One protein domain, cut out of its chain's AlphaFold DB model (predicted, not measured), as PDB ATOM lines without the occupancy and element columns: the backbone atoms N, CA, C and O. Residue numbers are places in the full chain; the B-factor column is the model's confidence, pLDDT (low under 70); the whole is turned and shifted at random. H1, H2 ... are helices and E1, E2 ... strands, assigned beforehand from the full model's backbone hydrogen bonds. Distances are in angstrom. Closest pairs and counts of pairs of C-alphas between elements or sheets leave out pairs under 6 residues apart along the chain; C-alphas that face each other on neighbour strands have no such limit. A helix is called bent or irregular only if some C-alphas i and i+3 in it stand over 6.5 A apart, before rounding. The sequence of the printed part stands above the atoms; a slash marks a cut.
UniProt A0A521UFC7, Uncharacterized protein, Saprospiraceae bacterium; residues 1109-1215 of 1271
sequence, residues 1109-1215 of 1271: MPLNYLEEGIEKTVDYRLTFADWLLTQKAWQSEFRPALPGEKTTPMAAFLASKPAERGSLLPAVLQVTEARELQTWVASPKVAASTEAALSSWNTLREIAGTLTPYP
ATOM      1  N   MET A1109      56.848  32.019  29.055       87.88
ATOM      2  CA  MET A1109      57.198  33.308  28.470       87.88
ATOM      3  C   MET A1109      58.041  34.159  29.427       87.88
ATOM      4  O   MET A1109      57.819  34.119  30.638       87.88
ATOM      5  N   PRO A1110      58.964  34.980  28.905       88.88
ATOM      6  CA  PRO A1110      59.680  35.945  29.724       88.88
ATOM      7  C   PRO A1110      58.756  37.101  30.136       88.88
ATOM      8  O   PRO A1110      58.141  37.740  29.281       88.88
ATOM      9  N   LEU A1111      58.690  37.407  31.434       87.00
ATOM     10  CA  LEU A1111      58.116  38.652  31.950       87.00
ATOM     11  C   LEU A1111      59.244  39.629  32.279       87.00
ATOM     12  O   LEU A1111      60.045  39.365  33.176       87.00
ATOM     13  N   ASN A1112      59.287  40.753  31.563       88.62
ATOM     14  CA  ASN A1112      60.263  41.818  31.782       88.62
ATOM     15  C   ASN A1112      59.662  42.893  32.692       88.62
ATOM     16  O   ASN A1112      58.626  43.471  32.357       88.62
ATOM     17  N   TYR A1113      60.319  43.188  33.808       88.75
ATOM     18  CA  TYR A1113      59.857  44.150  34.808       88.75
ATOM     19  C   TYR A1113      61.021  44.983  35.360       88.75
ATOM     20  O   TYR A1113      62.186  44.637  35.188       88.75
ATOM     21  N   LEU A1114      60.706  46.105  35.996       88.88
ATOM     22  CA  LEU A1114      61.632  46.978  36.695       88.88
ATOM     23  C   LEU A1114      61.557  46.682  38.193       88.88
ATOM     24  O   LEU A1114      60.481  46.686  38.789       88.88
ATOM     25  N   GLU A1115      62.714  46.460  38.802       88.06
ATOM     26  CA  GLU A1115      62.877  46.343  40.248       88.06
ATOM     27  C   GLU A1115      63.959  47.333  40.665       88.06
ATOM     28  O   GLU A1115      65.083  47.254  40.172       88.06
ATOM     29  N   GLU A1116      63.609  48.318  41.497       86.06
ATOM     30  CA  GLU A1116      64.521  49.411  41.890       86.06
ATOM     31  C   GLU A1116      65.155  50.148  40.683       86.06
ATOM     32  O   GLU A1116      66.282  50.636  40.742       86.06
ATOM     33  N   GLY A1117      64.432  50.222  39.559       82.69
ATOM     34  CA  GLY A1117      64.901  50.846  38.315       82.69
ATOM     35  C   GLY A1117      65.789  49.960  37.429       82.69
ATOM     36  O   GLY A1117      66.212  50.413  36.367       82.69
ATOM     37  N   ILE A1118      66.048  48.706  37.819       87.25
ATOM     38  CA  ILE A1118      66.817  47.727  37.038       87.25
ATOM     39  C   ILE A1118      65.855  46.786  36.310       87.25
ATOM     40  O   ILE A1118      64.957  46.211  36.923       87.25
ATOM     41  N   GLU A1119      66.058  46.600  35.003       90.44
ATOM     42  CA  GLU A1119      65.300  45.630  34.212       90.44
ATOM     43  C   GLU A1119      65.695  44.195  34.587       90.44
ATOM     44  O   GLU A1119      66.860  43.803  34.506       90.44
ATOM     45  N   LYS A1120      64.704  43.413  35.010       91.12
ATOM     46  CA  LYS A1120      64.811  41.992  35.323       91.12
ATOM     47  C   LYS A1120      63.825  41.200  34.474       91.12
ATOM     48  O   LYS A1120      62.778  41.705  34.066       91.12
ATOM     49  N   THR A1121      64.150  39.931  34.251       90.75
ATOM     50  CA  THR A1121      63.310  38.991  33.507       90.75
ATOM     51  C   THR A1121      63.070  37.743  34.344       90.75
ATOM     52  O   THR A1121      64.018  37.173  34.884       90.75
ATOM     53  N   VAL A1122      61.819  37.291  34.423       89.25
ATOM     54  CA  VAL A1122      61.457  35.988  35.000       89.25
ATOM     55  C   VAL A1122      60.839  35.099  33.924       89.25
ATOM     56  O   VAL A1122      59.965  35.540  33.180       89.25
ATOM     57  N   ASP A1123      61.299  33.850  33.821       89.88
ATOM     58  CA  ASP A1123      60.667  32.846  32.961       89.88
ATOM     59  C   ASP A1123      59.385  32.347  33.638       89.88
ATOM     60  O   ASP A1123      59.423  31.601  34.620       89.88
ATOM     61  N   TYR A1124      58.244  32.831  33.159       92.62
ATOM     62  CA  TYR A1124      56.949  32.625  33.786       92.62
ATOM     63  C   TYR A1124      56.100  31.635  32.992       92.62
ATOM     64  O   TYR A1124      55.928  31.747  31.776       92.62
ATOM     65  N   ARG A1125      55.534  30.657  33.701       94.25
ATOM     66  CA  ARG A1125      54.641  29.646  33.132       94.25
ATOM     67  C   ARG A1125      53.200  30.122  33.243       94.25
ATOM     68  O   ARG A1125      52.652  30.141  34.342       94.25
ATOM     69  N   LEU A1126      52.598  30.453  32.104       92.31
ATOM     70  CA  LEU A1126      51.195  30.848  32.033       92.31
ATOM     71  C   LEU A1126      50.278  29.674  32.352       92.31
ATOM     72  O   LEU A1126      50.390  28.595  31.767       92.31
ATOM     73  N   THR A1127      49.323  29.923  33.232       94.19
ATOM     74  CA  THR A1127      48.328  28.961  33.683       94.19
ATOM     75  C   THR A1127      46.918  29.472  33.448       94.19
ATOM     76  O   THR A1127      46.686  30.634  33.135       94.19
ATOM     77  N   PHE A1128      45.936  28.603  33.643       91.69
ATOM     78  CA  PHE A1128      44.542  29.019  33.573       91.69
ATOM     79  C   PHE A1128      44.158  30.075  34.633       91.69
ATOM     80  O   PHE A1128      43.230  30.847  34.404       91.69
ATOM     81  N   ALA A1129      44.883  30.179  35.752       91.94
ATOM     82  CA  ALA A1129      44.657  31.238  36.736       91.94
ATOM     83  C   ALA A1129      44.900  32.638  36.151       91.94
ATOM     84  O   ALA A1129      44.198  33.577  36.511       91.94
ATOM     85  N   ASP A1130      45.836  32.765  35.208       91.00
ATOM     86  CA  ASP A1130      46.111  34.013  34.495       91.00
ATOM     87  C   ASP A1130      44.938  34.423  33.593       91.00
ATOM     88  O   ASP A1130      44.644  35.606  33.468       91.00
ATOM     89  N   TRP A1131      44.225  33.450  33.007       88.62
ATOM     90  CA  TRP A1131      42.961  33.710  32.309       88.62
ATOM     91  C   TRP A1131      41.867  34.135  33.285       88.62
ATOM     92  O   TRP A1131      41.194  35.124  33.041       88.62
ATOM     93  N   LEU A1132      41.694  33.420  34.402       87.81
ATOM     94  CA  LEU A1132      40.664  33.753  35.394       87.81
ATOM     95  C   LEU A1132      40.842  35.150  35.982       87.81
ATOM     96  O   LEU A1132      39.848  35.830  36.211       87.81
ATOM     97  N   LEU A1133      42.085  35.593  36.180       87.31
ATOM     98  CA  LEU A1133      42.365  36.941  36.664       87.31
ATOM     99  C   LEU A1133      41.755  38.009  35.747       87.31
ATOM    100  O   LEU A1133      41.328  39.041  36.252       87.31
ATOM    101  N   THR A1134      41.659  37.762  34.432       82.00
ATOM    102  CA  THR A1134      41.059  38.711  33.480       82.00
ATOM    103  C   THR A1134      39.534  38.701  33.458       82.00
ATOM    104  O   THR A1134      38.970  39.554  32.787       82.00
ATOM    105  N   GLN A1135      38.877  37.772  34.163       79.69
ATOM    106  CA  GLN A1135      37.423  37.607  34.152       79.69
ATOM    107  C   GLN A1135      36.788  38.305  35.357       79.69
ATOM    108  O   GLN A1135      37.075  37.947  36.501       79.69
ATOM    109  N   LYS A1136      35.849  39.227  35.126       77.31
ATOM    110  CA  LYS A1136      35.148  39.984  36.175       77.31
ATOM    111  C   LYS A1136      34.569  39.098  37.272       77.31
ATOM    112  O   LYS A1136      34.715  39.418  38.448       77.31
ATOM    113  N   ALA A1137      33.959  37.973  36.893       75.81
ATOM    114  CA  ALA A1137      33.352  37.040  37.838       75.81
ATOM    115  C   ALA A1137      34.356  36.501  38.871       75.81
ATOM    116  O   ALA A1137      33.977  36.262  40.007       75.81
ATOM    117  N   TRP A1138      35.632  36.350  38.504       83.75
ATOM    118  CA  TRP A1138      36.661  35.747  39.353       83.75
ATOM    119  C   TRP A1138      37.527  36.765  40.094       83.75
ATOM    120  O   TRP A1138      38.349  36.356  40.908       83.75
ATOM    121  N   GLN A1139      37.368  38.071  39.860       84.19
ATOM    122  CA  GLN A1139      38.247  39.089  40.454       84.19
ATOM    123  C   GLN A1139      38.240  39.072  41.989       84.19
ATOM    124  O   GLN A1139      39.284  39.283  42.601       84.19
ATOM    125  N   SER A1140      37.099  38.768  42.616       86.19
ATOM    126  CA  SER A1140      36.972  38.635  44.077       86.19
ATOM    127  C   SER A1140      37.748  37.446  44.659       86.19
ATOM    128  O   SER A1140      38.022  37.415  45.858       86.19
ATOM    129  N   GLU A1141      38.146  36.487  43.821       90.38
ATOM    130  CA  GLU A1141      38.929  35.305  44.192       90.38
ATOM    131  C   GLU A1141      40.451  35.555  44.114       90.38
ATOM    132  O   GLU A1141      41.251  34.642  44.353       90.38
ATOM    133  N   PHE A1142      40.859  36.791  43.805       91.94
ATOM    134  CA  PHE A1142      42.246  37.244  43.816       91.94
ATOM    135  C   PHE A1142      42.436  38.408  44.786       91.94
ATOM    136  O   PHE A1142      41.576  39.271  44.951       91.94
ATOM    137  N   ARG A1143      43.617  38.478  45.398       93.62
ATOM    138  CA  ARG A1143      44.044  39.647  46.175       93.62
ATOM    139  C   ARG A1143      45.520  39.953  45.943       93.62
ATOM    140  O   ARG A1143      46.290  39.021  45.715       93.62
ATOM    141  N   PRO A1144      45.959  41.215  46.054       91.56
ATOM    142  CA  PRO A1144      47.383  41.520  46.092       91.56
ATOM    143  C   PRO A1144      48.081  40.759  47.231       91.56
ATOM    144  O   PRO A1144      47.513  40.575  48.315       91.56
ATOM    145  N   ALA A1145      49.308  40.304  46.982       91.06
ATOM    146  CA  ALA A1145      50.151  39.714  48.017       91.06
ATOM    147  C   ALA A1145      50.507  40.762  49.084       91.06
ATOM    148  O   ALA A1145      50.854  41.899  48.759       91.06
ATOM    149  N   LEU A1146      50.425  40.381  50.359       89.44
ATOM    150  CA  LEU A1146      50.800  41.249  51.474       89.44
ATOM    151  C   LEU A1146      52.321  41.204  51.709       89.44
ATOM    152  O   LEU A1146      52.955  40.175  51.450       89.44
ATOM    153  N   PRO A1147      52.931  42.280  52.244       81.94
ATOM    154  CA  PRO A1147      54.355  42.286  52.570       81.94
ATOM    155  C   PRO A1147      54.745  41.115  53.487       81.94
ATOM    156  O   PRO A1147      54.176  40.944  54.563       81.94
ATOM    157  N   GLY A1148      55.729  40.313  53.068       79.75
ATOM    158  CA  GLY A1148      56.230  39.156  53.824       79.75
ATOM    159  C   GLY A1148      55.513  37.825  53.553       79.75
ATOM    160  O   GLY A1148      55.968  36.791  54.051       79.75
ATOM    161  N   GLU A1149      54.445  37.805  52.750       85.50
ATOM    162  CA  GLU A1149      53.817  36.552  52.319       85.50
ATOM    163  C   GLU A1149      54.717  35.773  51.353       85.50
ATOM    164  O   GLU A1149      55.215  36.304  50.361       85.50
ATOM    165  N   LYS A1150      54.903  34.476  51.622       85.31
ATOM    166  CA  LYS A1150      55.606  33.566  50.711       85.31
ATOM    167  C   LYS A1150      54.627  33.016  49.683       85.31
ATOM    168  O   LYS A1150      53.880  32.079  49.964       85.31
ATOM    169  N   THR A1151      54.644  33.600  48.497       91.19
ATOM    170  CA  THR A1151      53.831  33.167  47.363       91.19
ATOM    171  C   THR A1151      54.580  32.160  46.494       91.19
ATOM    172  O   THR A1151      55.808  32.079  46.496       91.19
ATOM    173  N   THR A1152      53.840  31.328  45.770       93.06
ATOM    174  CA  THR A1152      54.374  30.340  44.828       93.06
ATOM    175  C   THR A1152      53.626  30.478  43.507       93.06
ATOM    176  O   THR A1152      52.395  30.414  43.520       93.06
ATOM    177  N   PRO A1153      54.317  30.641  42.361       94.44
ATOM    178  CA  PRO A1153      53.658  30.690  41.059       94.44
ATOM    179  C   PRO A1153      52.740  29.485  40.840       94.44
ATOM    180  O   PRO A1153      53.120  28.351  41.145       94.44
ATOM    181  N   MET A1154      51.548  29.713  40.286       95.50
ATOM    182  CA  MET A1154      50.494  28.699  40.155       95.50
ATOM    183  C   MET A1154      50.985  27.387  39.515       95.50
ATOM    184  O   MET A1154      50.682  26.300  40.008       95.50
ATOM    185  N   ALA A1155      51.806  27.457  38.462       94.44
ATOM    186  CA  ALA A1155      52.368  26.269  37.815       94.44
ATOM    187  C   ALA A1155      53.240  25.423  38.767       94.44
ATOM    188  O   ALA A1155      53.140  24.195  38.769       94.44
ATOM    189  N   ALA A1156      54.067  26.071  39.595       92.44
ATOM    190  CA  ALA A1156      54.917  25.405  40.582       92.44
ATOM    191  C   ALA A1156      54.095  24.851  41.758       92.44
ATOM    192  O   ALA A1156      54.355  23.743  42.232       92.44
ATOM    193  N   PHE A1157      53.052  25.574  42.178       93.88
ATOM    194  CA  PHE A1157      52.100  25.099  43.181       93.88
ATOM    195  C   PHE A1157      51.412  23.797  42.736       93.88
ATOM    196  O   PHE A1157      51.374  22.825  43.490       93.88
ATOM    197  N   LEU A1158      50.936  23.733  41.486       91.38
ATOM    198  CA  LEU A1158      50.303  22.529  40.935       91.38
ATOM    199  C   LEU A1158      51.286  21.363  40.750       91.38
ATOM    200  O   LEU A1158      50.893  20.209  40.914       91.38
ATOM    201  N   ALA A1159      52.559  21.642  40.460       90.50
ATOM    202  CA  ALA A1159      53.604  20.619  40.377       90.50
ATOM    203  C   ALA A1159      54.023  20.051  41.752       90.50
ATOM    204  O   ALA A1159      54.624  18.978  41.814       90.50
ATOM    205  N   SER A1160      53.707  20.749  42.849       89.06
ATOM    206  CA  SER A1160      54.029  20.325  44.218       89.06
ATOM    207  C   SER A1160      53.108  19.195  44.694       89.06
ATOM    208  O   SER A1160      51.944  19.106  44.286       89.06
ATOM    209  N   LYS A1161      53.602  18.333  45.596       84.75
ATOM    210  CA  LYS A1161      52.812  17.208  46.130       84.75
ATOM    211  C   LYS A1161      51.605  17.725  46.928       84.75
ATOM    212  O   LYS A1161      51.762  18.693  47.669       84.75
ATOM    213  N   PRO A1162      50.432  17.057  46.893       79.56
ATOM    214  CA  PRO A1162      49.234  17.518  47.606       79.56
ATOM    215  C   PRO A1162      49.446  17.810  49.102       79.56
ATOM    216  O   PRO A1162      48.884  18.770  49.620       79.56
ATOM    217  N   ALA A1163      50.300  17.035  49.778       78.31
ATOM    218  CA  ALA A1163      50.628  17.226  51.194       78.31
ATOM    219  C   ALA A1163      51.421  18.518  51.489       78.31
ATOM    220  O   ALA A1163      51.340  19.044  52.593       78.31
ATOM    221  N   GLU A1164      52.171  19.039  50.513       79.56
ATOM    222  CA  GLU A1164      53.017  20.239  50.645       79.56
ATOM    223  C   GLU A1164      52.247  21.528  50.296       79.56
ATOM    224  O   GLU A1164      52.628  22.624  50.709       79.56
ATOM    225  N   ARG A1165      51.117  21.407  49.580       82.94
ATOM    226  CA  ARG A1165      50.299  22.543  49.122       82.94
ATOM    227  C   ARG A1165      49.658  23.333  50.270       82.94
ATOM    228  O   ARG A1165      49.441  24.528  50.118       82.94
ATOM    229  N   GLY A1166      49.401  22.708  51.423       76.00
ATOM    230  CA  GLY A1166      48.762  23.362  52.577       76.00
ATOM    231  C   GLY A1166      49.561  24.523  53.188       76.00
ATOM    232  O   GLY A1166      48.983  25.356  53.879       76.00
ATOM    233  N   SER A1167      50.872  24.598  52.923       79.19
ATOM    234  CA  SER A1167      51.764  25.670  53.394       79.19
ATOM    235  C   SER A1167      52.145  26.702  52.324       79.19
ATOM    236  O   SER A1167      52.934  27.602  52.608       79.19
ATOM    237  N   LEU A1168      51.634  26.566  51.097       87.62
ATOM    238  CA  LEU A1168      51.980  27.426  49.964       87.62
ATOM    239  C   LEU A1168      50.798  28.327  49.597       87.62
ATOM    240  O   LEU A1168      49.652  27.883  49.587       87.62
ATOM    241  N   LEU A1169      51.084  29.577  49.239       90.62
ATOM    242  CA  LEU A1169      50.085  30.501  48.702       90.62
ATOM    243  C   LEU A1169      50.200  30.527  47.171       90.62
ATOM    244  O   LEU A1169      51.192  31.062  46.665       90.62
ATOM    245  N   PRO A1170      49.246  29.947  46.418       94.94
ATOM    246  CA  PRO A1170      49.290  29.982  44.963       94.94
ATOM    247  C   PRO A1170      49.114  31.417  44.467       94.94
ATOM    248  O   PRO A1170      48.255  32.150  44.958       94.94
ATOM    249  N   ALA A1171      49.921  31.820  43.491       94.25
ATOM    250  CA  ALA A1171      49.908  33.183  42.983       94.25
ATOM    251  C   ALA A1171      50.089  33.282  41.466       94.25
ATOM    252  O   ALA A1171      50.698  32.417  40.829       94.25
ATOM    253  N   VAL A1172      49.571  34.380  40.922       93.50
ATOM    254  CA  VAL A1172      49.721  34.838  39.541       93.50
ATOM    255  C   VAL A1172      50.619  36.074  39.527       93.50
ATOM    256  O   VAL A1172      50.493  36.944  40.392       93.50
ATOM    257  N   LEU A1173      51.537  36.149  38.563       90.50
ATOM    258  CA  LEU A1173      52.428  37.295  38.374       90.50
ATOM    259  C   LEU A1173      51.944  38.147  37.198       90.50
ATOM    260  O   LEU A1173      51.671  37.619  36.123       90.50
ATOM    261  N   GLN A1174      51.872  39.462  37.387       86.81
ATOM    262  CA  GLN A1174      51.466  40.420  36.361       86.81
ATOM    263  C   GLN A1174      52.417  41.618  36.350       86.81
ATOM    264  O   GLN A1174      52.836  42.088  37.402       86.81
ATOM    265  N   VAL A1175      52.737  42.136  35.165       85.12
ATOM    266  CA  VAL A1175      53.515  43.374  35.025       85.12
ATOM    267  C   VAL A1175      52.559  44.565  34.918       85.12
ATOM    268  O   VAL A1175      51.650  44.564  34.083       85.12
ATOM    269  N   THR A1176      52.733  45.574  35.773       80.69
ATOM    270  CA  THR A1176      51.908  46.795  35.805       80.69
ATOM    271  C   THR A1176      52.301  47.776  34.694       80.69
ATOM    272  O   THR A1176      53.338  47.624  34.052       80.69
ATOM    273  N   GLU A1177      51.488  48.816  34.452       76.38
ATOM    274  CA  GLU A1177      51.818  49.876  33.474       76.38
ATOM    275  C   GLU A1177      53.123  50.615  33.825       76.38
ATOM    276  O   GLU A1177      53.857  51.042  32.936       76.38
ATOM    277  N   ALA A1178      53.467  50.691  35.114       81.00
ATOM    278  CA  ALA A1178      54.739  51.230  35.597       81.00
ATOM    279  C   ALA A1178      55.936  50.277  35.368       81.00
ATOM    280  O   ALA A1178      57.049  50.567  35.799       81.00
ATOM    281  N   ARG A1179      55.716  49.148  34.677       83.62
ATOM    282  CA  ARG A1179      56.648  48.027  34.494       83.62
ATOM    283  C   ARG A1179      57.048  47.333  35.797       83.62
ATOM    284  O   ARG A1179      58.076  46.675  35.821       83.62
ATOM    285  N   GLU A1180      56.264  47.421  36.862       86.75
ATOM    286  CA  GLU A1180      56.565  46.742  38.131       86.75
ATOM    287  C   GLU A1180      55.940  45.341  38.169       86.75
ATOM    288  O   GLU A1180      54.906  45.102  37.544       86.75
ATOM    289  N   LEU A1181      56.543  44.406  38.908       87.38
ATOM    290  CA  LEU A1181      55.993  43.059  39.072       87.38
ATOM    291  C   LEU A1181      55.000  43.020  40.238       87.38
ATOM    292  O   LEU A1181      55.380  43.101  41.404       87.38
ATOM    293  N   GLN A1182      53.723  42.837  39.922       88.56
ATOM    294  CA  GLN A1182      52.653  42.647  40.889       88.56
ATOM    295  C   GLN A1182      52.340  41.158  41.063       88.56
ATOM    296  O   GLN A1182      52.209  40.408  40.096       88.56
ATOM    297  N   THR A1183      52.195  40.730  42.318       91.88
ATOM    298  CA  THR A1183      51.824  39.355  42.672       91.88
ATOM    299  C   THR A1183      50.399  39.314  43.209       91.88
ATOM    300  O   THR A1183      50.074  40.009  44.174       91.88
ATOM    301  N   TRP A1184      49.568  38.463  42.614       93.62
ATOM    302  CA  TRP A1184      48.180  38.232  42.998       93.62
ATOM    303  C   TRP A1184      48.040  36.849  43.628       93.62
ATOM    304  O   TRP A1184      48.259  35.841  42.964       93.62
ATOM    305  N   VAL A1185      47.681  36.785  44.907       95.19
ATOM    306  CA  VAL A1185      47.366  35.532  45.602       95.19
ATOM    307  C   VAL A1185      45.986  35.059  45.156       95.19
ATOM    308  O   VAL A1185      45.022  35.822  45.201       95.19
ATOM    309  N   ALA A1186      45.909  33.800  44.737       93.94
ATOM    310  CA  ALA A1186      44.704  33.158  44.232       93.94
ATOM    311  C   ALA A1186      44.013  32.325  45.322       93.94
ATOM    312  O   ALA A1186      44.672  31.710  46.166       93.94
ATOM    313  N   SER A1187      42.683  32.263  45.294       91.44
ATOM    314  CA  SER A1187      41.918  31.415  46.210       91.44
ATOM    315  C   SER A1187      42.068  29.912  45.896       91.44
ATOM    316  O   SER A1187      42.469  29.524  44.790       91.44
ATOM    317  N   PRO A1188      41.683  29.016  46.827       87.56
ATOM    318  CA  PRO A1188      41.619  27.580  46.555       87.56
ATOM    319  C   PRO A1188      40.703  27.213  45.376       87.56
ATOM    320  O   PRO A1188      40.997  26.251  44.665       87.56
ATOM    321  N   LYS A1189      39.627  27.983  45.131       85.94
ATOM    322  CA  LYS A1189      38.725  27.761  43.987       85.94
ATOM    323  C   LYS A1189      39.469  27.960  42.663       85.94
ATOM    324  O   LYS A1189      39.369  27.120  41.771       85.94
ATOM    325  N   VAL A1190      40.279  29.018  42.556       89.69
ATOM    326  CA  VAL A1190      41.106  29.300  41.368       89.69
ATOM    327  C   VAL A1190      42.126  28.185  41.127       89.69
ATOM    328  O   VAL A1190      42.284  27.726  39.992       89.69
ATOM    329  N   ALA A1191      42.798  27.709  42.180       90.38
ATOM    330  CA  ALA A1191      43.769  26.621  42.067       90.38
ATOM    331  C   ALA A1191      43.117  25.317  41.573       90.38
ATOM    332  O   ALA A1191      43.614  24.702  40.628       90.38
ATOM    333  N   ALA A1192      41.968  24.938  42.143       86.75
ATOM    334  CA  ALA A1192      41.230  23.742  41.739       86.75
ATOM    335  C   ALA A1192      40.708  23.842  40.292       86.75
ATOM    336  O   ALA A1192      40.838  22.900  39.508       86.75
ATOM    337  N   SER A1193      40.199  25.011  39.891       86.62
ATOM    338  CA  SER A1193      39.831  25.290  38.498       86.62
ATOM    339  C   SER A1193      41.030  25.198  37.552       86.62
ATOM    340  O   SER A1193      40.916  24.669  36.447       86.62
ATOM    341  N   THR A1194      42.202  25.672  37.967       90.50
ATOM    342  CA  THR A1194      43.423  25.598  37.152       90.50
ATOM    343  C   THR A1194      43.903  24.155  36.981       90.50
ATOM    344  O   THR A1194      44.277  23.758  35.876       90.50
ATOM    345  N   GLU A1195      43.815  23.337  38.032       88.81
ATOM    346  CA  GLU A1195      44.105  21.899  37.976       88.81
ATOM    347  C   GLU A1195      43.149  21.164  37.022       88.81
ATOM    348  O   GLU A1195      43.587  20.355  36.200       88.81
ATOM    349  N   ALA A1196      41.859  21.513  37.036       85.62
ATOM    350  CA  ALA A1196      40.880  20.972  36.097       85.62
ATOM    351  C   ALA A1196      41.196  21.326  34.631       85.62
ATOM    352  O   ALA A1196      41.108  20.463  33.756       85.62
ATOM    353  N   ALA A1197      41.629  22.561  34.341       87.75
ATOM    354  CA  ALA A1197      42.078  22.936  32.993       87.75
ATOM    355  C   ALA A1197      43.275  22.097  32.528       87.75
ATOM    356  O   ALA A1197      43.310  21.649  31.381       87.75
ATOM    357  N   LEU A1198      44.234  21.843  33.422       89.50
ATOM    358  CA  LEU A1198      45.386  21.003  33.115       89.50
ATOM    359  C   LEU A1198      44.974  19.554  32.833       89.50
ATOM    360  O   LEU A1198      45.430  18.967  31.854       89.50
ATOM    361  N   SER A1199      44.072  18.989  33.640       86.62
ATOM    362  CA  SER A1199      43.509  17.662  33.371       86.62
ATOM    363  C   SER A1199      42.823  17.616  32.002       86.62
ATOM    364  O   SER A1199      42.979  16.643  31.274       86.62
ATOM    365  N   SER A1200      42.120  18.688  31.622       87.06
ATOM    366  CA  SER A1200      41.413  18.802  30.340       87.06
ATOM    367  C   SER A1200      42.382  18.740  29.168       87.06
ATOM    368  O   SER A1200      42.198  17.991  28.209       87.06
ATOM    369  N   TRP A1201      43.467  19.505  29.282       90.38
ATOM    370  CA  TRP A1201      44.549  19.514  28.315       90.38
ATOM    371  C   TRP A1201      45.208  18.136  28.183       90.38
ATOM    372  O   TRP A1201      45.461  17.677  27.069       90.38
ATOM    373  N   ASN A1202      45.429  17.439  29.299       88.69
ATOM    374  CA  ASN A1202      45.985  16.086  29.294       88.69
ATOM    375  C   ASN A1202      45.069  15.098  28.575       88.69
ATOM    376  O   ASN A1202      45.554  14.359  27.727       88.69
ATOM    377  N   THR A1203      43.759  15.148  28.822       87.44
ATOM    378  CA  THR A1203      42.779  14.316  28.113       87.44
ATOM    379  C   THR A1203      42.816  14.552  26.602       87.44
ATOM    380  O   THR A1203      42.837  13.593  25.834       87.44
ATOM    381  N   LEU A1204      42.891  15.808  26.140       89.62
ATOM    382  CA  LEU A1204      43.019  16.094  24.704       89.62
ATOM    383  C   LEU A1204      44.305  15.497  24.114       89.62
ATOM    384  O   LEU A1204      44.270  14.931  23.022       89.62
ATOM    385  N   ARG A1205      45.425  15.579  24.844       90.19
ATOM    386  CA  ARG A1205      46.704  14.976  24.437       90.19
ATOM    387  C   ARG A1205      46.674  13.450  24.440       90.19
ATOM    388  O   ARG A1205      47.288  12.835  23.575       90.19
ATOM    389  N   GLU A1206      45.960  12.821  25.368       87.69
ATOM    390  CA  GLU A1206      45.757  11.367  25.380       87.69
ATOM    391  C   GLU A1206      44.960  10.905  24.160       87.69
ATOM    392  O   GLU A1206      45.390   9.990  23.464       87.69
ATOM    393  N   ILE A1207      43.845  11.577  23.847       87.62
ATOM    394  CA  ILE A1207      42.999  11.226  22.697       87.62
ATOM    395  C   ILE A1207      43.738  11.484  21.372       87.62
ATOM    396  O   ILE A1207      43.618  10.694  20.436       87.62
ATOM    397  N   ALA A1208      44.549  12.545  21.298       87.88
ATOM    398  CA  ALA A1208      45.425  12.821  20.159       87.88
ATOM    399  C   ALA A1208      46.646  11.884  20.078       87.88
ATOM    400  O   ALA A1208      47.379  11.917  19.094       87.88
ATOM    401  N   GLY A1209      46.900  11.063  21.103       84.88
ATOM    402  CA  GLY A1209      48.039  10.147  21.131       84.88
ATOM    403  C   GLY A1209      49.400  10.800  21.406       84.88
ATOM    404  O   GLY A1209      50.425  10.199  21.101       84.88
ATOM    405  N   THR A1210      49.433  12.013  21.966       83.88
ATOM    406  CA  THR A1210      50.669  12.774  22.235       83.88
ATOM    407  C   THR A1210      51.154  12.696  23.686       83.88
ATOM    408  O   THR A1210      52.332  12.948  23.933       83.88
ATOM    409  N   LEU A1211      50.292  12.347  24.659       78.88
ATOM    410  CA  LEU A1211      50.691  12.215  26.075       78.88
ATOM    411  C   LEU A1211      51.241  10.826  26.423       78.88
ATOM    412  O   LEU A1211      52.179  10.707  27.209       78.88
ATOM    413  N   THR A1212      50.655   9.771  25.859       63.59
ATOM    414  CA  THR A1212      51.107   8.390  26.053       63.59
ATOM    415  C   THR A1212      51.724   7.867  24.753       63.59
ATOM    416  O   THR A1212      51.068   7.923  23.719       63.59
ATOM    417  N   PRO A1213      52.938   7.279  24.768       53.50
ATOM    418  CA  PRO A1213      53.583   6.697  23.577       53.50
ATOM    419  C   PRO A1213      52.919   5.392  23.085       53.50
ATOM    420  O   PRO A1213      53.478   4.653  22.273       53.50
ATOM    421  N   TYR A1214      51.722   5.078  23.587       53.12
ATOM    422  CA  TYR A1214      50.974   3.866  23.265       53.12
ATOM    423  C   TYR A1214      50.635   3.726  21.761       53.12
ATOM    424  O   TYR A1214      50.751   2.611  21.251       53.12
ATOM    425  N   PRO A1215      50.304   4.803  21.012       58.00
ATOM    426  CA  PRO A1215      50.013   4.707  19.580       58.00
ATOM    427  C   PRO A1215      51.239   4.363  18.737       58.00
ATOM    428  O   PRO A1215      51.122   3.587  17.803       58.00
TER     429      PRO A1215
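What this domain is: This is residues 1109 to 1215 of the 1271 residues of an uncharacterized protein of Saprospiraceae bacterium (UniProt A0A521UFC7). A small twisted sheet, E3, E6, E5 and E4, has the crossed hairpin E1 and E2 partly face to face with it, the two making a loose sandwich. The short helices H1 and H3 pack on one face of the four-stranded sheet, and the long helix H4 runs away from it as an arm, with the turn of the hairpin E1 and E2 at the other end of the long axis. The printed part has 107 residues, in the order E1 E2 H1 H2 E3 E4 H3 E5 E6 H4, of mixed class; the larger sheet, in the order E3, E6, E5, E4, is mixed and the smaller antiparallel. It is only just loose, close to compact, with a radius of gyration of the C-alphas of 15.7 A, and elongated, spanning 52 by 29 by 28 A.

Where its parts are: E1, residues 1109 to 1115, begins at C-alpha (57.198, 33.308, 28.470) and is 18.5 A long. E2, residues 1118 to 1125, is 22.1 A long. H1 is residues 1128 to 1133 and H2 residues 1136 to 1141; H2 is irregular, C-alphas 1137 and 1140 being 7.4 A apart. E3 is residues 1142 to 1144, E4 1151 to 1153 and H3 1154 to 1159. E5, residues 1169 to 1175, is 19.1 A long, and E6, residues 1181 to 1186, 15.9 A. H4, residues 1188 to 1207, is 29.0 A long and ends at C-alpha (42.999, 11.226, 22.697).

How they stand to each other: In the hairpin E1 and E2, N 1111 and O 1122 are 2.9 A apart, within hydrogen-bond range. The closest C-alphas of E1 and E6 are those of Tyr 1113 and Leu 1181, 5.9 A. H1 is on the larger sheet at a height of 8.5 A. H2 only grazes that sheet, with residues 1138 to 1141. E3 and E6 are antiparallel, with N 1143 and O 1185 at 3.0 A, as is the hairpin E5 and E6, with N 1174 and O 1182 at 2.9 A. E4 and E5 are parallel, with N 1171 and O 1152 at 2.8 A. E4, H3 and E5 form a strand-helix-strand unit, two parallel neighbour strands with a helix between, its crossover right-handed. H3 stands up from the sheet, over E4, on the same face as H1. With residues 1190 to 1197 alone H4 touches H1, C-alphas 1128 and 1194 being closest at 5.1 A, at a steep tilt of 38 degrees, opposite ways. Every O i to N i+4 pair is within hydrogen-bond range in H1, H3 and H4; H2 has 0 of 2, and 2 of 3 O i to N i+3 pairs.

The domain as a whole: The two farthest C-alphas, of Glu 1116 and Pro 1215, are 52.0 A apart. The printed part has no cut and no long link. Mean pLDDT of the printed part is 86.7; residues 1212 to 1215 are under 70.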